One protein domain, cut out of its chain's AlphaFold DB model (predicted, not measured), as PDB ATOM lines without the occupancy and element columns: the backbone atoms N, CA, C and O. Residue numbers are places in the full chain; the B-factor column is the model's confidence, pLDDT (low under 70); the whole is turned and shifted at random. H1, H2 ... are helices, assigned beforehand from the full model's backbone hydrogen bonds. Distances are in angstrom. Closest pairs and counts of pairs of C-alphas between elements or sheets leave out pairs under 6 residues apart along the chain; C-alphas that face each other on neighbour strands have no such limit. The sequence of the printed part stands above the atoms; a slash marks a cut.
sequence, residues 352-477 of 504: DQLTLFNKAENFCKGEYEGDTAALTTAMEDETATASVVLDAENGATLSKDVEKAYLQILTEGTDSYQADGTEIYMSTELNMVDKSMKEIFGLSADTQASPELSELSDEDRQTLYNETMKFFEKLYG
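What this domain is: This is residues 352 to 477 of the 504 residues of the protein "DUF1002 domain-containing protein" of Ruminococcus sp. AF24-32LB (UniProt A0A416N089). The longest helix, H3, joins H1, H4 and H5 in an up-and-down bundle, each running against the one before; short H2 folds back on H1. Printed are 126 residues with five named helices, H1 to H5 in order, and no named strand: all helix. The whole is compact, radius of gyration of the C-alphas 13.9 A, spanning 35 by 35 by 21 A.

Where its parts are: H3, residues 392 to 412, is 30.0 A long, from C-alpha 392 at (257.303, 306.777, 208.870). H1 is residues 352 to 367, H2 372 to 379, H4 428 to 440. H5, residues 458 to 476, 26.6 A, ends at (273.225, 315.010, 186.929).

How they stand to each other: H3 touches H1, closest C-alphas Cys 364 and Ser 399, 4.8 A, at a shallow tilt of 18 degrees. With residues 401 to 409 alone H3 touches H4, closest C-alphas Ala 405 and Ser 436, 6.5 A. H4 and H5 form a hairpin, closest C-alphas Met 437 and Tyr 465, 6.5 A. H3 and H5 are apart. In all five helices every O i to N i+4 pair is within hydrogen-bond range.

The domain as a whole: The printed part has no cut. Links H2 to H3, H3 to H4 and H4 to H5 are long. Residue 446 is under pLDDT 70.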
ATOM      1  N   ASP A 352     283.619 310.723 194.469       92.62
ATOM      2  CA  ASP A 352     282.622 311.413 193.647       92.62
ATOM      3  C   ASP A 352     281.265 310.691 193.696       92.62
ATOM      4  O   ASP A 352     280.232 311.333 193.882       92.62
ATOM      5  N   GLN A 353     281.257 309.357 193.608       94.31
ATOM      6  CA  GLN A 353     280.029 308.559 193.702       94.31
ATOM      7  C   GLN A 353     279.404 308.637 195.095       94.31
ATOM      8  O   GLN A 353     278.195 308.809 195.206       94.31
ATOM      9  N   LEU A 354     280.214 308.593 196.153       93.75
ATOM     10  CA  LEU A 354     279.751 308.771 197.527       93.75
ATOM     11  C   LEU A 354     279.128 310.160 197.723       93.75
ATOM     12  O   LEU A 354     278.097 310.301 198.374       93.75
ATOM     13  N   THR A 355     279.708 311.195 197.111       95.06
ATOM     14  CA  THR A 355     279.134 312.548 197.140       95.06
ATOM     15  C   THR A 355     277.766 312.602 196.457       95.06
ATOM     16  O   THR A 355     276.869 313.295 196.941       95.06
ATOM     17  N   LEU A 356     277.593 311.895 195.338       95.94
ATOM     18  CA  LEU A 356     276.303 311.790 194.659       95.94
ATOM     19  C   LEU A 356     275.291 310.999 195.496       95.94
ATOM     20  O   LEU A 356     274.156 311.446 195.648       95.94
ATOM     21  N   PHE A 357     275.711 309.868 196.062       97.31
ATOM     22  CA  PHE A 357     274.881 309.005 196.897       97.31
ATOM     23  C   PHE A 357     274.367 309.741 198.141       97.31
ATOM     24  O   PHE A 357     273.163 309.809 198.355       97.31
ATOM     25  N   ASN A 358     275.243 310.423 198.881       95.38
ATOM     26  CA  ASN A 358     274.854 311.177 200.079       95.38
ATOM     27  C   ASN A 358     273.869 312.321 199.772       95.38
ATOM     28  O   ASN A 358     273.099 312.743 200.635       95.38
ATOM     29  N   LYS A 359     273.888 312.876 198.552       96.56
ATOM     30  CA  LYS A 359     272.868 313.848 198.132       96.56
ATOM     31  C   LYS A 359     271.515 313.178 197.910       96.56
ATOM     32  O   LYS A 359     270.510 313.782 198.270       96.56
ATOM     33  N   ALA A 360     271.503 311.979 197.327       97.75
ATOM     34  CA  ALA A 360     270.290 311.190 197.148       97.75
ATOM     35  C   ALA A 360     269.706 310.750 198.498       97.75
ATOM     36  O   ALA A 360     268.525 310.964 198.719       97.75
ATOM     37  N   GLU A 361     270.536 310.292 199.437       96.88
ATOM     38  CA  GLU A 361     270.122 309.961 200.813       96.88
ATOM     39  C   GLU A 361     269.445 311.158 201.510       96.88
ATOM     40  O   GLU A 361     268.341 311.059 202.046       96.88
ATOM     41  N   ASN A 362     270.052 312.352 201.436       94.75
ATOM     42  CA  ASN A 362     269.432 313.561 201.991       94.75
ATOM     43  C   ASN A 362     268.119 313.937 201.288       94.75
ATOM     44  O   ASN A 362     267.226 314.495 201.926       94.75
ATOM     45  N   PHE A 363     268.001 313.667 199.986       98.44
ATOM     46  CA  PHE A 363     266.745 313.851 199.270       98.44
ATOM     47  C   PHE A 363     265.685 312.865 199.769       98.44
ATOM     48  O   PHE A 363     264.620 313.320 200.166       98.44
ATOM     49  N   CYS A 364     265.987 311.566 199.834       97.75
ATOM     50  CA  CYS A 364     265.069 310.517 200.288       97.75
ATOM     51  C   CYS A 364     264.546 310.784 201.704       97.75
ATOM     52  O   CYS A 364     263.337 310.859 201.927       97.75
ATOM     53  N   LYS A 365     265.452 311.084 202.637       96.12
ATOM     54  CA  LYS A 365     265.100 311.473 204.008       96.12
ATOM     55  C   LYS A 365     264.173 312.691 204.062       96.12
ATOM     56  O   LYS A 365     263.324 312.829 204.944       96.12
ATOM     57  N   GLY A 366     264.345 313.615 203.125       96.88
ATOM     58  CA  GLY A 366     263.527 314.808 203.044       96.88
ATOM     59  C   GLY A 366     262.162 314.594 202.401       96.88
ATOM     60  O   GLY A 366     261.153 315.055 202.939       96.88
ATOM     61  N   GLU A 367     262.146 313.916 201.259       97.44
ATOM     62  CA  GLU A 367     260.973 313.713 200.415       97.44
ATOM     63  C   GLU A 367     260.043 312.647 200.998       97.44
ATOM     64  O   GLU A 367     258.833 312.849 201.054       97.44
ATOM     65  N   TYR A 368     260.597 311.538 201.493       97.38
ATOM     66  CA  TYR A 368     259.816 310.363 201.887       97.38
ATOM     67  C   TYR A 368     259.631 310.252 203.402       97.38
ATOM     68  O   TYR A 368     258.545 309.912 203.864       97.38
ATOM     69  N   GLU A 369     260.649 310.598 204.196       96.00
ATOM     70  CA  GLU A 369     260.575 310.552 205.670       96.00
ATOM     71  C   GLU A 369     260.137 311.886 206.303       96.00
ATOM     72  O   GLU A 369     259.914 311.977 207.514       96.00
ATOM     73  N   GLY A 370     259.982 312.936 205.492       93.94
ATOM     74  CA  GLY A 370     259.463 314.233 205.924       93.94
ATOM     75  C   GLY A 370     260.476 315.145 206.629       93.94
ATOM     76  O   GLY A 370     260.069 316.115 207.283       93.94
ATOM     77  N   ASP A 371     261.786 314.895 206.503       96.50
ATOM     78  CA  ASP A 371     262.824 315.803 207.009       96.50
ATOM     79  C   ASP A 371     262.974 317.041 206.105       96.50
ATOM     80  O   ASP A 371     263.796 317.119 205.191       96.50
ATOM     81  N   THR A 372     262.195 318.081 206.397       94.38
ATOM     82  CA  THR A 372     262.210 319.329 205.613       94.38
ATOM     83  C   THR A 372     263.605 319.973 205.520       94.38
ATOM     84  O   THR A 372     263.918 320.642 204.530       94.38
ATOM     85  N   ALA A 373     264.473 319.798 206.525       95.00
ATOM     86  CA  ALA A 373     265.824 320.359 206.487       95.00
ATOM     87  C   ALA A 373     266.721 319.592 205.503       95.00
ATOM     88  O   ALA A 373     267.486 320.215 204.759       95.00
ATOM     89  N   ALA A 374     266.590 318.265 205.461       96.00
ATOM     90  CA  ALA A 374     267.266 317.429 204.475       96.00
ATOM     91  C   ALA A 374     266.780 317.755 203.051       96.00
ATOM     92  O   ALA A 374     267.606 318.024 202.174       96.00
ATOM     93  N   LEU A 375     265.460 317.901 202.852       95.25
ATOM     94  CA  LEU A 375     264.876 318.200 201.540       95.25
ATOM     95  C   LEU A 375     265.344 319.546 200.973       95.25
ATOM     96  O   LEU A 375     265.809 319.631 199.837       95.25
ATOM     97  N   THR A 376     265.262 320.611 201.775       93.56
ATOM     98  CA  THR A 376     265.701 321.955 201.355       93.56
ATOM     99  C   THR A 376     267.204 322.005 201.062       93.56
ATOM    100  O   THR A 376     267.632 322.738 200.167       93.56
ATOM    101  N   THR A 377     268.003 321.189 201.761       94.44
ATOM    102  CA  THR A 377     269.442 321.033 201.505       94.44
ATOM    103  C   THR A 377     269.702 320.291 200.195       94.44
ATOM    104  O   THR A 377     270.465 320.785 199.365       94.44
ATOM    105  N   ALA A 378     269.054 319.144 199.977       93.25
ATOM    106  CA  ALA A 378     269.236 318.324 198.779       93.25
ATOM    107  C   ALA A 378     268.751 319.038 197.506       93.25
ATOM    108  O   ALA A 378     269.428 319.034 196.474       93.25
ATOM    109  N   MET A 379     267.616 319.736 197.600       92.62
ATOM    110  CA  MET A 379     267.032 320.501 196.496       92.62
ATOM    111  C   MET A 379     267.663 321.886 196.316       92.62
ATOM    112  O   MET A 379     267.413 322.535 195.299       92.62
ATOM    113  N   GLU A 380     268.510 322.334 197.249       92.88
ATOM    114  CA  GLU A 380     269.054 323.702 197.348       92.88
ATOM    115  C   GLU A 380     267.969 324.785 197.142       92.88
ATOM    116  O   GLU A 380     268.183 325.794 196.466       92.88
ATOM    117  N   ASP A 381     266.783 324.544 197.703       91.62
ATOM    118  CA  ASP A 381     265.599 325.396 197.598       91.62
ATOM    119  C   ASP A 381     264.928 325.483 198.973       91.62
ATOM    120  O   ASP A 381     264.367 324.510 199.468       91.62
ATOM    121  N   GLU A 382     264.968 326.667 199.594       92.31
ATOM    122  CA  GLU A 382     264.374 326.923 200.918       92.31
ATOM    123  C   GLU A 382     262.842 326.778 200.942       92.31
ATOM    124  O   GLU A 382     262.235 326.801 202.013       92.31
ATOM    125  N   THR A 383     262.204 326.674 199.773       91.69
ATOM    126  CA  THR A 383     260.756 326.495 199.632       91.69
ATOM    127  C   THR A 383     260.343 325.056 199.328       91.69
ATOM    128  O   THR A 383     259.145 324.804 199.216       91.69
ATOM    129  N   ALA A 384     261.299 324.125 199.226       91.50
ATOM    130  CA  ALA A 384     261.021 322.720 198.957       91.50
ATOM    131  C   ALA A 384     260.209 322.076 200.094       91.50
ATOM    132  O   ALA A 384     260.536 322.209 201.277       91.50
ATOM    133  N   THR A 385     259.145 321.373 199.718       91.56
ATOM    134  CA  THR A 385     258.261 320.625 200.617       91.56
ATOM    135  C   THR A 385     257.794 319.366 199.905       91.56
ATOM    136  O   THR A 385     257.393 319.485 198.750       91.56
ATOM    137  N   ALA A 386     257.771 318.229 200.601       92.25
ATOM    138  CA  ALA A 386     257.223 316.985 200.069       92.25
ATOM    139  C   ALA A 386     255.743 317.168 199.704       92.25
ATOM    140  O   ALA A 386     254.950 317.663 200.522       92.25
ATOM    141  N   SER A 387     255.371 316.811 198.475       92.56
ATOM    142  CA  SER A 387     253.989 316.966 197.999       92.56
ATOM    143  C   SER A 387     253.089 315.816 198.448       92.56
ATOM    144  O   SER A 387     251.891 316.019 198.668       92.56
ATOM    145  N   VAL A 388     253.669 314.628 198.626       94.94
ATOM    146  CA  VAL A 388     253.006 313.425 199.134       94.94
ATOM    147  C   VAL A 388     253.631 313.068 200.479       94.94
ATOM    148  O   VAL A 388     254.846 313.076 200.627       94.94
ATOM    149  N   VAL A 389     252.798 312.786 201.481       92.81
ATOM    150  CA  VAL A 389     253.265 312.430 202.827       92.81
ATOM    151  C   VAL A 389     253.042 310.945 203.047       92.81
ATOM    152  O   VAL A 389     251.900 310.483 203.005       92.81
ATOM    153  N   LEU A 390     254.129 310.233 203.322       93.44
ATOM    154  CA  LEU A 390     254.123 308.834 203.728       93.44
ATOM    155  C   LEU A 390     254.105 308.734 205.256       93.44
ATOM    156  O   LEU A 390     254.501 309.664 205.968       93.44
ATOM    157  N   ASP A 391     253.621 307.614 205.784       94.00
ATOM    158  CA  ASP A 391     253.915 307.272 207.172       94.00
ATOM    159  C   ASP A 391     255.405 306.927 207.336       94.00
ATOM    160  O   ASP A 391     256.125 306.702 206.368       94.00
ATOM    161  N   ALA A 392     255.879 306.916 208.582       89.69
ATOM    162  CA  ALA A 392     257.303 306.777 208.870       89.69
ATOM    163  C   ALA A 392     257.900 305.438 208.404       89.69
ATOM    164  O   ALA A 392     259.081 305.394 208.075       89.69
ATOM    165  N   GLU A 393     257.110 304.362 208.391       90.44
ATOM    166  CA  GLU A 393     257.575 303.031 207.997       90.44
ATOM    167  C   GLU A 393     257.681 302.937 206.474       90.44
ATOM    168  O   GLU A 393     258.743 302.596 205.946       90.44
ATOM    169  N   ASN A 394     256.625 303.343 205.766       91.44
ATOM    170  CA  ASN A 394     256.612 303.368 204.307       91.44
ATOM    171  C   ASN A 394     257.613 304.382 203.736       91.44
ATOM    172  O   ASN A 394     258.290 304.090 202.755       91.44
ATOM    173  N   GLY A 395     257.764 305.546 204.375       95.44
ATOM    174  CA  GLY A 395     258.747 306.558 203.991       95.44
ATOM    175  C   GLY A 395     260.185 306.058 204.109       95.44
ATOM    176  O   GLY A 395     260.947 306.179 203.157       95.44
ATOM    177  N   ALA A 396     260.541 305.435 205.239       92.38
ATOM    178  CA  ALA A 396     261.878 304.872 205.439       92.38
ATOM    179  C   ALA A 396     262.162 303.684 204.503       92.38
ATOM    180  O   ALA A 396     263.290 303.515 204.040       92.38
ATOM    181  N   THR A 397     261.144 302.869 204.207       90.62
ATOM    182  CA  THR A 397     261.262 301.749 203.261       90.62
ATOM    183  C   THR A 397     261.507 302.263 201.843       90.62
ATOM    184  O   THR A 397     262.490 301.867 201.218       90.62
ATOM    185  N   LEU A 398     260.712 303.233 201.379       95.62
ATOM    186  CA  LEU A 398     260.899 303.853 200.065       95.62
ATOM    187  C   LEU A 398     262.259 304.557 199.945       95.62
ATOM    188  O   LEU A 398     262.900 304.465 198.898       95.62
ATOM    189  N   SER A 399     262.719 305.247 201.003       96.62
ATOM    190  CA  SER A 399     264.067 305.833 201.045       96.62
ATOM    191  C   SER A 399     265.126 304.786 200.732       96.62
ATOM    192  O   SER A 399     265.925 304.985 199.816       96.62
ATOM    193  N   LYS A 400     265.083 303.645 201.430       92.75
ATOM    194  CA  LYS A 400     266.035 302.549 201.236       92.75
ATOM    195  C   LYS A 400     265.951 301.942 199.838       92.75
ATOM    196  O   LYS A 400     266.998 301.684 199.248       92.75
ATOM    197  N   ASP A 401     264.756 301.747 199.287       93.00
ATOM    198  CA  ASP A 401     264.578 301.184 197.943       93.00
ATOM    199  C   ASP A 401     265.167 302.098 196.858       93.00
ATOM    200  O   ASP A 401     265.916 301.647 195.983       93.00
ATOM    201  N   VAL A 402     264.902 303.404 196.953       97.00
ATOM    202  CA  VAL A 402     265.451 304.406 196.027       97.00
ATOM    203  C   VAL A 402     266.968 304.529 196.182       97.00
ATOM    204  O   VAL A 402     267.692 304.562 195.181       97.00
ATOM    205  N   GLU A 403     267.471 304.561 197.418       97.06
ATOM    206  CA  GLU A 403     268.906 304.593 197.707       97.06
ATOM    207  C   GLU A 403     269.608 303.344 197.171       97.06
ATOM    208  O   GLU A 403     270.625 303.457 196.491       97.06
ATOM    209  N   LYS A 404     269.050 302.155 197.394       93.75
ATOM    210  CA  LYS A 404     269.621 300.890 196.927       93.75
ATOM    211  C   LYS A 404     269.678 300.810 195.407       93.75
ATOM    212  O   LYS A 404     270.728 300.458 194.866       93.75
ATOM    213  N   ALA A 405     268.596 301.177 194.720       94.38
ATOM    214  CA  ALA A 405     268.583 301.235 193.260       94.38
ATOM    215  C   ALA A 405     269.672 302.183 192.735       94.38
ATOM    216  O   ALA A 405     270.402 301.857 191.798       94.38
ATOM    217  N   TYR A 406     269.847 303.339 193.382       97.12
ATOM    218  CA  TYR A 406     270.881 304.287 192.989       97.12
ATOM    219  C   TYR A 406     272.302 303.798 193.306       97.12
ATOM    220  O   TYR A 406     273.205 303.934 192.478       97.12
ATOM    221  N   LEU A 407     272.508 303.173 194.468       94.62
ATOM    222  CA  LEU A 407     273.775 302.559 194.860       94.62
ATOM    223  C   LEU A 407     274.196 301.476 193.865       94.62
ATOM    224  O   LEU A 407     275.361 301.429 193.472       94.62
ATOM    225  N   GLN A 408     273.254 300.643 193.419       90.81
ATOM    226  CA  GLN A 408     273.506 299.623 192.405       90.81
ATOM    227  C   GLN A 408     274.023 300.248 191.100       90.81
ATOM    228  O   GLN A 408     275.056 299.833 190.584       90.81
ATOM    229  N   ILE A 409     273.377 301.312 190.615       94.19
ATOM    230  CA  ILE A 409     273.809 302.032 189.404       94.19
ATOM    231  C   ILE A 409     275.219 302.617 189.577       94.19
ATOM    232  O   ILE A 409     276.043 302.546 188.663       94.19
ATOM    233  N   LEU A 410     275.530 303.172 190.751       92.94
ATOM    234  CA  LEU A 410     276.864 303.709 191.035       92.94
ATOM    235  C   LEU A 410     277.933 302.607 191.129       92.94
ATOM    236  O   LEU A 410     279.070 302.834 190.719       92.94
ATOM    237  N   THR A 411     277.597 301.434 191.663       89.00
ATOM    238  CA  THR A 411     278.556 300.342 191.914       89.00
ATOM    239  C   THR A 411     278.799 299.457 190.696       89.00
ATOM    240  O   THR A 411     279.952 299.153 190.385       89.00
ATOM    241  N   GLU A 412     277.743 299.067 189.986       85.25
ATOM    242  CA  GLU A 412     277.824 298.208 188.801       85.25
ATOM    243  C   GLU A 412     278.192 298.995 187.534       85.25
ATOM    244  O   GLU A 412     278.719 298.427 186.573       85.25
ATOM    245  N   GLY A 413     277.964 300.312 187.541       82.44
ATOM    246  CA  GLY A 413     278.154 301.167 186.377       82.44
ATOM    247  C   GLY A 413     277.122 300.895 185.279       82.44
ATOM    248  O   GLY A 413     276.073 300.299 185.501       82.44
ATOM    249  N   THR A 414     277.414 301.359 184.064       85.31
ATOM    250  CA  THR A 414     276.450 301.383 182.948       85.31
ATOM    251  C   THR A 414     276.715 300.333 181.867       85.31
ATOM    252  O   THR A 414     275.969 300.244 180.893       85.31
ATOM    253  N   ASP A 415     277.748 299.503 182.031       79.00
ATOM    254  CA  ASP A 415     278.224 298.564 181.001       79.00
ATOM    255  C   ASP A 415     277.196 297.472 180.641       79.00
ATOM    256  O   ASP A 415     277.198 296.953 179.521       79.00
ATOM    257  N   SER A 416     276.318 297.111 181.581       74.25
ATOM    258  CA  SER A 416     275.259 296.111 181.394       74.25
ATOM    259  C   SER A 416     273.999 296.681 180.735       74.25
ATOM    260  O   SER A 416     273.167 295.913 180.239       74.25
ATOM    261  N   TYR A 417     273.858 298.008 180.675       83.75
ATOM    262  CA  TYR A 417     272.653 298.656 180.180       83.75
ATOM    263  C   TYR A 417     272.469 298.446 178.674       83.75
ATOM    264  O   TYR A 417     273.374 298.668 177.865       83.75
ATOM    265  N   GLN A 418     271.268 298.020 178.288       81.50
ATOM    266  CA  GLN A 418     270.865 297.870 176.894       81.50
ATOM    267  C   GLN A 418     269.749 298.860 176.600       81.50
ATOM    268  O   GLN A 418     268.658 298.728 177.151       81.50
ATOM    269  N   ALA A 419     270.030 299.815 175.713       81.94
ATOM    270  CA  ALA A 419     269.037 300.781 175.280       81.94
ATOM    271  C   ALA A 419     267.887 300.075 174.541       81.94
ATOM    272  O   ALA A 419     268.121 299.294 173.609       81.94
ATOM    273  N   ASP A 420     266.654 300.355 174.945       79.88
ATOM    274  CA  ASP A 420     265.430 299.806 174.363       79.88
ATOM    275  C   ASP A 420     264.684 300.814 173.469       79.88
ATOM    276  O   ASP A 420     263.707 300.455 172.802       79.88
ATOM    277  N   GLY A 421     265.195 302.045 173.372       81.56
ATOM    278  CA  GLY A 421     264.643 303.113 172.545       81.56
ATOM    279  C   GLY A 421     263.593 303.964 173.257       81.56
ATOM    280  O   GLY A 421     262.949 304.786 172.598       81.56
ATOM    281  N   THR A 422     263.391 303.767 174.563       81.06
ATOM    282  CA  THR A 422     262.518 304.600 175.405       81.06
ATOM    283  C   THR A 422     263.281 305.649 176.217       81.06
ATOM    284  O   THR A 422     262.664 306.389 176.983       81.06
ATOM    285  N   GLU A 423     264.597 305.753 176.014       88.38
ATOM    286  CA  GLU A 423     265.472 306.690 176.715       88.38
ATOM    287  C   GLU A 423     265.084 308.144 176.431       88.38
ATOM    288  O   GLU A 423     264.949 308.564 175.278       88.38
ATOM    289  N   ILE A 424     264.946 308.927 177.498       86.88
ATOM    290  CA  ILE A 424     264.625 310.362 177.432       86.88
ATOM    291  C   ILE A 424     265.757 311.244 177.977       86.88
ATOM    292  O   ILE A 424     265.690 312.468 177.855       86.88
ATOM    293  N   TYR A 425     266.805 310.634 178.541       90.00
ATOM    294  CA  TYR A 425     267.976 311.308 179.103       90.00
ATOM    295  C   TYR A 425     269.240 311.063 178.274       90.00
ATOM    296  O   TYR A 425     269.311 310.121 177.484       90.00
ATOM    297  N   MET A 426     270.251 311.922 178.433       85.25
ATOM    298  CA  MET A 426     271.503 311.812 177.675       85.25
ATOM    299  C   MET A 426     272.482 310.845 178.347       85.25
ATOM    300  O   MET A 426     273.164 310.086 177.655       85.25
ATOM    301  N   SER A 427     272.557 310.874 179.677       89.94
ATOM    302  CA  SER A 427     273.376 309.946 180.453       89.94
ATOM    303  C   SER A 427     272.723 308.573 180.544       89.94
ATOM    304  O   SER A 427     271.504 308.425 180.654       89.94
ATOM    305  N   THR A 428     273.552 307.534 180.492       90.94
ATOM    306  CA  THR A 428     273.062 306.161 180.656       90.94
ATOM    307  C   THR A 428     272.623 305.929 182.098       90.94
ATOM    308  O   THR A 428     271.592 305.313 182.336       90.94
ATOM    309  N   GLU A 429     273.343 306.524 183.046       92.31
ATOM    310  CA  GLU A 429     273.043 306.523 184.471       92.31
ATOM    311  C   GLU A 429     271.632 307.051 184.748       92.31
ATOM    312  O   GLU A 429     270.856 306.377 185.417       92.31
ATOM    313  N   LEU A 430     271.253 308.209 184.192       94.75
ATOM    314  CA  LEU A 430     269.931 308.782 184.452       94.75
ATOM    315  C   LEU A 430     268.802 308.002 183.765       94.75
ATOM    316  O   LEU A 430     267.706 307.936 184.309       94.75
ATOM    317  N   ASN A 431     269.060 307.355 182.622       92.69
ATOM    318  CA  ASN A 431     268.091 306.428 182.022       92.69
ATOM    319  C   ASN A 431     267.937 305.131 182.837       92.69
ATOM    320  O   ASN A 431     266.838 304.583 182.912       92.69
ATOM    321  N   MET A 432     269.007 304.641 183.475       93.69
ATOM    322  CA  MET A 432     268.917 303.529 184.428       93.69
ATOM    323  C   MET A 432     268.124 303.936 185.672       93.69
ATOM    324  O   MET A 432     267.230 303.197 186.072       93.69
ATOM    325  N   VAL A 433     268.383 305.129 186.222       96.12
ATOM    326  CA  VAL A 433     267.610 305.679 187.347       96.12
ATOM    327  C   VAL A 433     266.139 305.811 186.962       96.12
ATOM    328  O   VAL A 433     265.285 305.312 187.682       96.12
ATOM    329  N   ASP A 434     265.832 306.409 185.810       94.94
ATOM    330  CA  ASP A 434     264.462 306.542 185.300       94.94
ATOM    331  C   ASP A 434     263.727 305.200 185.241       94.94
ATOM    332  O   ASP A 434     262.585 305.087 185.693       94.94
ATOM    333  N   LYS A 435     264.402 304.171 184.723       92.44
ATOM    334  CA  LYS A 435     263.859 302.819 184.655       92.44
ATOM    335  C   LYS A 435     263.598 302.242 186.047       92.44
ATOM    336  O   LYS A 435     262.476 301.814 186.305       92.44
ATOM    337  N   SER A 436     264.582 302.285 186.945       93.56
ATOM    338  CA  SER A 436     264.428 301.790 188.318       93.56
ATOM    339  C   SER A 436     263.334 302.539 189.080       93.56
ATOM    340  O   SER A 436     262.548 301.921 189.790       93.56
ATOM    341  N   MET A 437     263.218 303.858 188.898       96.38
ATOM    342  CA  MET A 437     262.151 304.639 189.521       96.38
ATOM    343  C   MET A 437     260.783 304.248 188.943       96.38
ATOM    344  O   MET A 437     259.839 304.048 189.699       96.38
ATOM    345  N   LYS A 438     260.644 304.063 187.624       93.25
ATOM    346  CA  LYS A 438     259.380 303.572 187.039       93.25
ATOM    347  C   LYS A 438     258.966 302.211 187.596       93.25
ATOM    348  O   LYS A 438     257.768 301.990 187.759       93.25
ATOM    349  N   GLU A 439     259.926 301.339 187.890       91.00
ATOM    350  CA  GLU A 439     259.677 300.041 188.521       91.00
ATOM    351  C   GLU A 439     259.209 300.217 189.976       91.00
ATOM    352  O   GLU A 439     258.099 299.794 190.295       91.00
ATOM    353  N   ILE A 440     259.966 300.942 190.813       93.81
ATOM    354  CA  ILE A 440     259.622 301.219 192.225       93.81
ATOM    355  C   ILE A 440     258.237 301.876 192.346       93.81
ATOM    356  O   ILE A 440     257.378 301.438 193.109       93.81
ATOM    357  N   PHE A 441     257.963 302.905 191.543       95.00
ATOM    358  CA  PHE A 441     256.697 303.644 191.601       95.00
ATOM    359  C   PHE A 441     255.535 302.951 190.861       95.00
ATOM    360  O   PHE A 441     254.404 303.457 190.878       95.00
ATOM    361  N   GLY A 442     255.773 301.800 190.218       91.50
ATOM    362  CA  GLY A 442     254.752 301.038 189.489       91.50
ATOM    363  C   GLY A 442     254.158 301.798 188.304       91.50
ATOM    364  O   GLY A 442     252.939 301.824 188.122       91.50
ATOM    365  N   LEU A 443     255.012 302.485 187.543       89.19
ATOM    366  CA  LEU A 443     254.646 303.301 186.379       89.19
ATOM    367  C   LEU A 443     255.032 302.644 185.044       89.19
ATOM    368  O   LEU A 443     254.625 303.121 183.980       89.19
ATOM    369  N   SER A 444     255.793 301.549 185.070       81.62
ATOM    370  CA  SER A 444     256.009 300.683 183.909       81.62
ATOM    371  C   SER A 444     254.792 299.791 183.636       81.62
ATOM    372  O   SER A 444     254.038 299.414 184.534       81.62
ATOM    373  N   ALA A 445     254.574 299.454 182.359       71.06
ATOM    374  CA  ALA A 445     253.495 298.551 181.971       71.06
ATOM    375  C   ALA A 445     253.650 297.201 182.688       71.06
ATOM    376  O   ALA A 445     254.743 296.644 182.725       71.06
ATOM    377  N   ASP A 446     252.548 296.700 183.248       68.25
ATOM    378  CA  ASP A 446     252.473 295.410 183.944       68.25
ATOM    379  C   ASP A 446     253.330 295.297 185.226       68.25
ATOM    380  O   ASP A 446     253.475 294.208 185.774       68.25
ATOM    381  N   THR A 447     253.841 296.414 185.763       70.75
ATOM    382  CA  THR A 447     254.591 296.453 187.032       70.75
ATOM    383  C   THR A 447     253.712 296.985 188.164       70.75
ATOM    384  O   THR A 447     253.036 298.001 188.006       70.75
ATOM    385  N   GLN A 448     253.683 296.290 189.303       79.69
ATOM    386  CA  GLN A 448     253.071 296.822 190.525       79.69
ATOM    387  C   GLN A 448     254.066 297.746 191.225       79.69
ATOM    388  O   GLN A 448     255.261 297.478 191.200       79.69
ATOM    389  N   ALA A 449     253.568 298.815 191.845       80.00
ATOM    390  CA  ALA A 449     254.406 299.656 192.693       80.00
ATOM    391  C   ALA A 449     254.911 298.865 193.900       80.00
ATOM    392  O   ALA A 449     254.247 297.912 194.328       80.00
ATOM    393  N   SER A 450     256.039 299.295 194.461       77.44
ATOM    394  CA  SER A 450     256.567 298.727 195.693       77.44
ATOM    395  C   SER A 450     255.498 298.735 196.807       77.44
ATOM    396  O   SER A 450     254.633 299.626 196.830       77.44
ATOM    397  N   PRO A 451     255.474 297.724 197.699       80.56
ATOM    398  CA  PRO A 451     254.389 297.518 198.665       80.56
ATOM    399  C   PRO A 451     254.072 298.732 199.547       80.56
ATOM    400  O   PRO A 451     252.901 298.989 199.840       80.56
ATOM    401  N   GLU A 452     255.081 299.514 199.910       87.19
ATOM    402  CA  GLU A 452     254.978 300.748 200.694       87.19
ATOM    403  C   GLU A 452     254.224 301.876 199.967       87.19
ATOM    404  O   GLU A 452     253.753 302.829 200.585       87.19
ATOM    405  N   LEU A 453     254.032 301.741 198.651       90.25
ATOM    406  CA  LEU A 453     253.240 302.640 197.808       90.25
ATOM    407  C   LEU A 453     251.873 302.057 197.430       90.25
ATOM    408  O   LEU A 453     251.123 302.681 196.672       90.25
ATOM    409  N   SER A 454     251.527 300.863 197.923       80.56
ATOM    410  CA  SER A 454     250.298 300.153 197.534       80.56
ATOM    411  C   SER A 454     249.014 300.886 197.940       80.56
ATOM    412  O   SER A 454     247.987 300.750 197.271       80.56
ATOM    413  N   GLU A 455     249.072 301.696 199.002       84.94
ATOM    414  CA  GLU A 455     247.947 302.516 199.465       84.94
ATOM    415  C   GLU A 455     247.827 303.861 198.729       84.94
ATOM    416  O   GLU A 455     246.790 304.527 198.827       84.94
ATOM    417  N   LEU A 456     248.856 304.265 197.976       90.50
ATOM    418  CA  LEU A 456     248.850 305.518 197.229       90.50
ATOM    419  C   LEU A 456     248.035 305.418 195.943       90.50
ATOM    420  O   LEU A 456     247.986 304.389 195.263       90.50
ATOM    421  N   SER A 457     247.422 306.543 195.569       93.56
ATOM    422  CA  SER A 457     246.795 306.666 194.259       93.56
ATOM    423  C   SER A 457     247.848 306.694 193.148       93.56
ATOM    424  O   SER A 457     248.980 307.128 193.363       93.56
ATOM    425  N   ASP A 458     247.464 306.305 191.929       90.38
ATOM    426  CA  ASP A 458     248.350 306.416 190.760       90.38
ATOM    427  C   ASP A 458     248.850 307.863 190.550       90.38
ATOM    428  O   ASP A 458     249.963 308.069 190.076       90.38
ATOM    429  N   GLU A 459     248.051 308.871 190.926       94.62
ATOM    430  CA  GLU A 459     248.421 310.294 190.851       94.62
ATOM    431  C   GLU A 459     249.493 310.666 191.889       94.62
ATOM    432  O   GLU A 459     250.441 311.380 191.558       94.62
ATOM    433  N   ASP A 460     249.389 310.144 193.113       96.25
ATOM    434  CA  ASP A 460     250.386 310.371 194.165       96.25
ATOM    435  C   ASP A 460     251.701 309.648 193.841       96.25
ATOM    436  O   ASP A 460     252.770 310.245 193.950       96.25
ATOM    437  N   ARG A 461     251.639 308.403 193.341       95.44
ATOM    438  CA  ARG A 461     252.840 307.676 192.884       95.44
ATOM    439  C   ARG A 461     253.522 308.376 191.713       95.44
ATOM    440  O   ARG A 461     254.742 308.507 191.695       95.44
ATOM    441  N   GLN A 462     252.737 308.874 190.756       95.44
ATOM    442  CA  GLN A 462     253.258 309.674 189.650       95.44
ATOM    443  C   GLN A 462     253.898 310.979 190.143       95.44
ATOM    444  O   GLN A 462     254.890 311.423 189.565       95.44
ATOM    445  N   THR A 463     253.338 311.597 191.186       96.44
ATOM    446  CA  THR A 463     253.886 312.814 191.801       96.44
ATOM    447  C   THR A 463     255.237 312.534 192.448       96.44
ATOM    448  O   THR A 463     256.200 313.202 192.076       96.44
ATOM    449  N   LEU A 464     255.327 311.499 193.290       97.25
ATOM    450  CA  LEU A 464     256.587 311.077 193.906       97.25
ATOM    451  C   LEU A 464     257.651 310.793 192.845       97.25
ATOM    452  O   LEU A 464     258.689 311.440 192.849       97.25
ATOM    453  N   TYR A 465     257.350 309.942 191.859       97.44
ATOM    454  CA  TYR A 465     258.266 309.665 190.749       97.44
ATOM    455  C   TYR A 465     258.763 310.944 190.054       97.44
ATOM    456  O   TYR A 465     259.956 311.084 189.787       97.44
ATOM    457  N   ASN A 466     257.869 311.894 189.758       95.75
ATOM    458  CA  ASN A 466     258.252 313.134 189.080       95.75
ATOM    459  C   ASN A 466     259.192 313.989 189.944       95.75
ATOM    460  O   ASN A 466     260.115 314.611 189.417       95.75
ATOM    461  N   GLU A 467     258.951 314.053 191.253       96.81
ATOM    462  CA  GLU A 467     259.781 314.803 192.200       96.81
ATOM    463  C   GLU A 467     261.155 314.147 192.368       96.81
ATOM    464  O   GLU A 467     262.175 314.837 192.268       96.81
ATOM    465  N   THR A 468     261.194 312.817 192.469       97.69
ATOM    466  CA  THR A 468     262.422 312.013 192.476       97.69
ATOM    467  C   THR A 468     263.239 312.226 191.207       97.69
ATOM    468  O   THR A 468     264.426 312.554 191.269       97.69
ATOM    469  N   MET A 469     262.613 312.120 190.033       96.81
ATOM    470  CA  MET A 469     263.315 312.316 188.764       96.81
ATOM    471  C   MET A 469     263.797 313.752 188.588       96.81
ATOM    472  O   MET A 469     264.899 313.965 188.093       96.81
ATOM    473  N   LYS A 470     263.045 314.748 189.064       95.00
ATOM    474  CA  LYS A 470     263.485 316.147 189.049       95.00
ATOM    475  C   LYS A 470     264.710 316.383 189.938       95.00
ATOM    476  O   LYS A 470     265.576 317.191 189.585       95.00
ATOM    477  N   PHE A 471     264.800 315.695 191.075       97.44
ATOM    478  CA  PHE A 471     266.005 315.703 191.897       97.44
ATOM    479  C   PHE A 471     267.198 315.105 191.137       97.44
ATOM    480  O   PHE A 471     268.242 315.754 191.047       97.44
ATOM    481  N   PHE A 472     267.042 313.928 190.524       97.44
ATOM    482  CA  PHE A 472     268.129 313.287 189.777       97.44
ATOM    483  C   PHE A 472     268.539 314.063 188.517       97.44
ATOM    484  O   PHE A 472     269.730 314.215 188.256       97.44
ATOM    485  N   GLU A 473     267.592 314.660 187.791       94.69
ATOM    486  CA  GLU A 473     267.863 315.608 186.702       94.69
ATOM    487  C   GLU A 473     268.791 316.737 187.176       94.69
ATOM    488  O   GLU A 473     269.828 317.014 186.567       94.69
ATOM    489  N   LYS A 474     268.477 317.344 188.328       94.38
ATOM    490  CA  LYS A 474     269.324 318.377 188.932       94.38
ATOM    491  C   LYS A 474     270.686 317.827 189.363       94.38
ATOM    492  O   LYS A 474     271.695 318.508 189.170       94.38
ATOM    493  N   LEU A 475     270.719 316.629 189.944       95.31
ATOM    494  CA  LEU A 475     271.937 315.980 190.430       95.31
ATOM    495  C   LEU A 475     272.935 315.721 189.292       95.31
ATOM    496  O   LEU A 475     274.128 315.976 189.462       95.31
ATOM    497  N   TYR A 476     272.436 315.283 188.134       93.25
ATOM    498  CA  TYR A 476     273.225 315.010 186.929       93.25
ATOM    499  C   TYR A 476     273.399 316.232 186.010       93.25
ATOM    500  O   TYR A 476     274.229 316.212 185.103       93.25
ATOM    501  N   GLY A 477     272.664 317.321 186.252       91.44
ATOM    502  CA  GLY A 477     272.687 318.510 185.399       91.44
ATOM    503  C   GLY A 477     272.056 318.278 184.022       91.44
ATOM    504  O   GLY A 477     272.449 318.930 183.053       91.44
TER     505      GLY A 477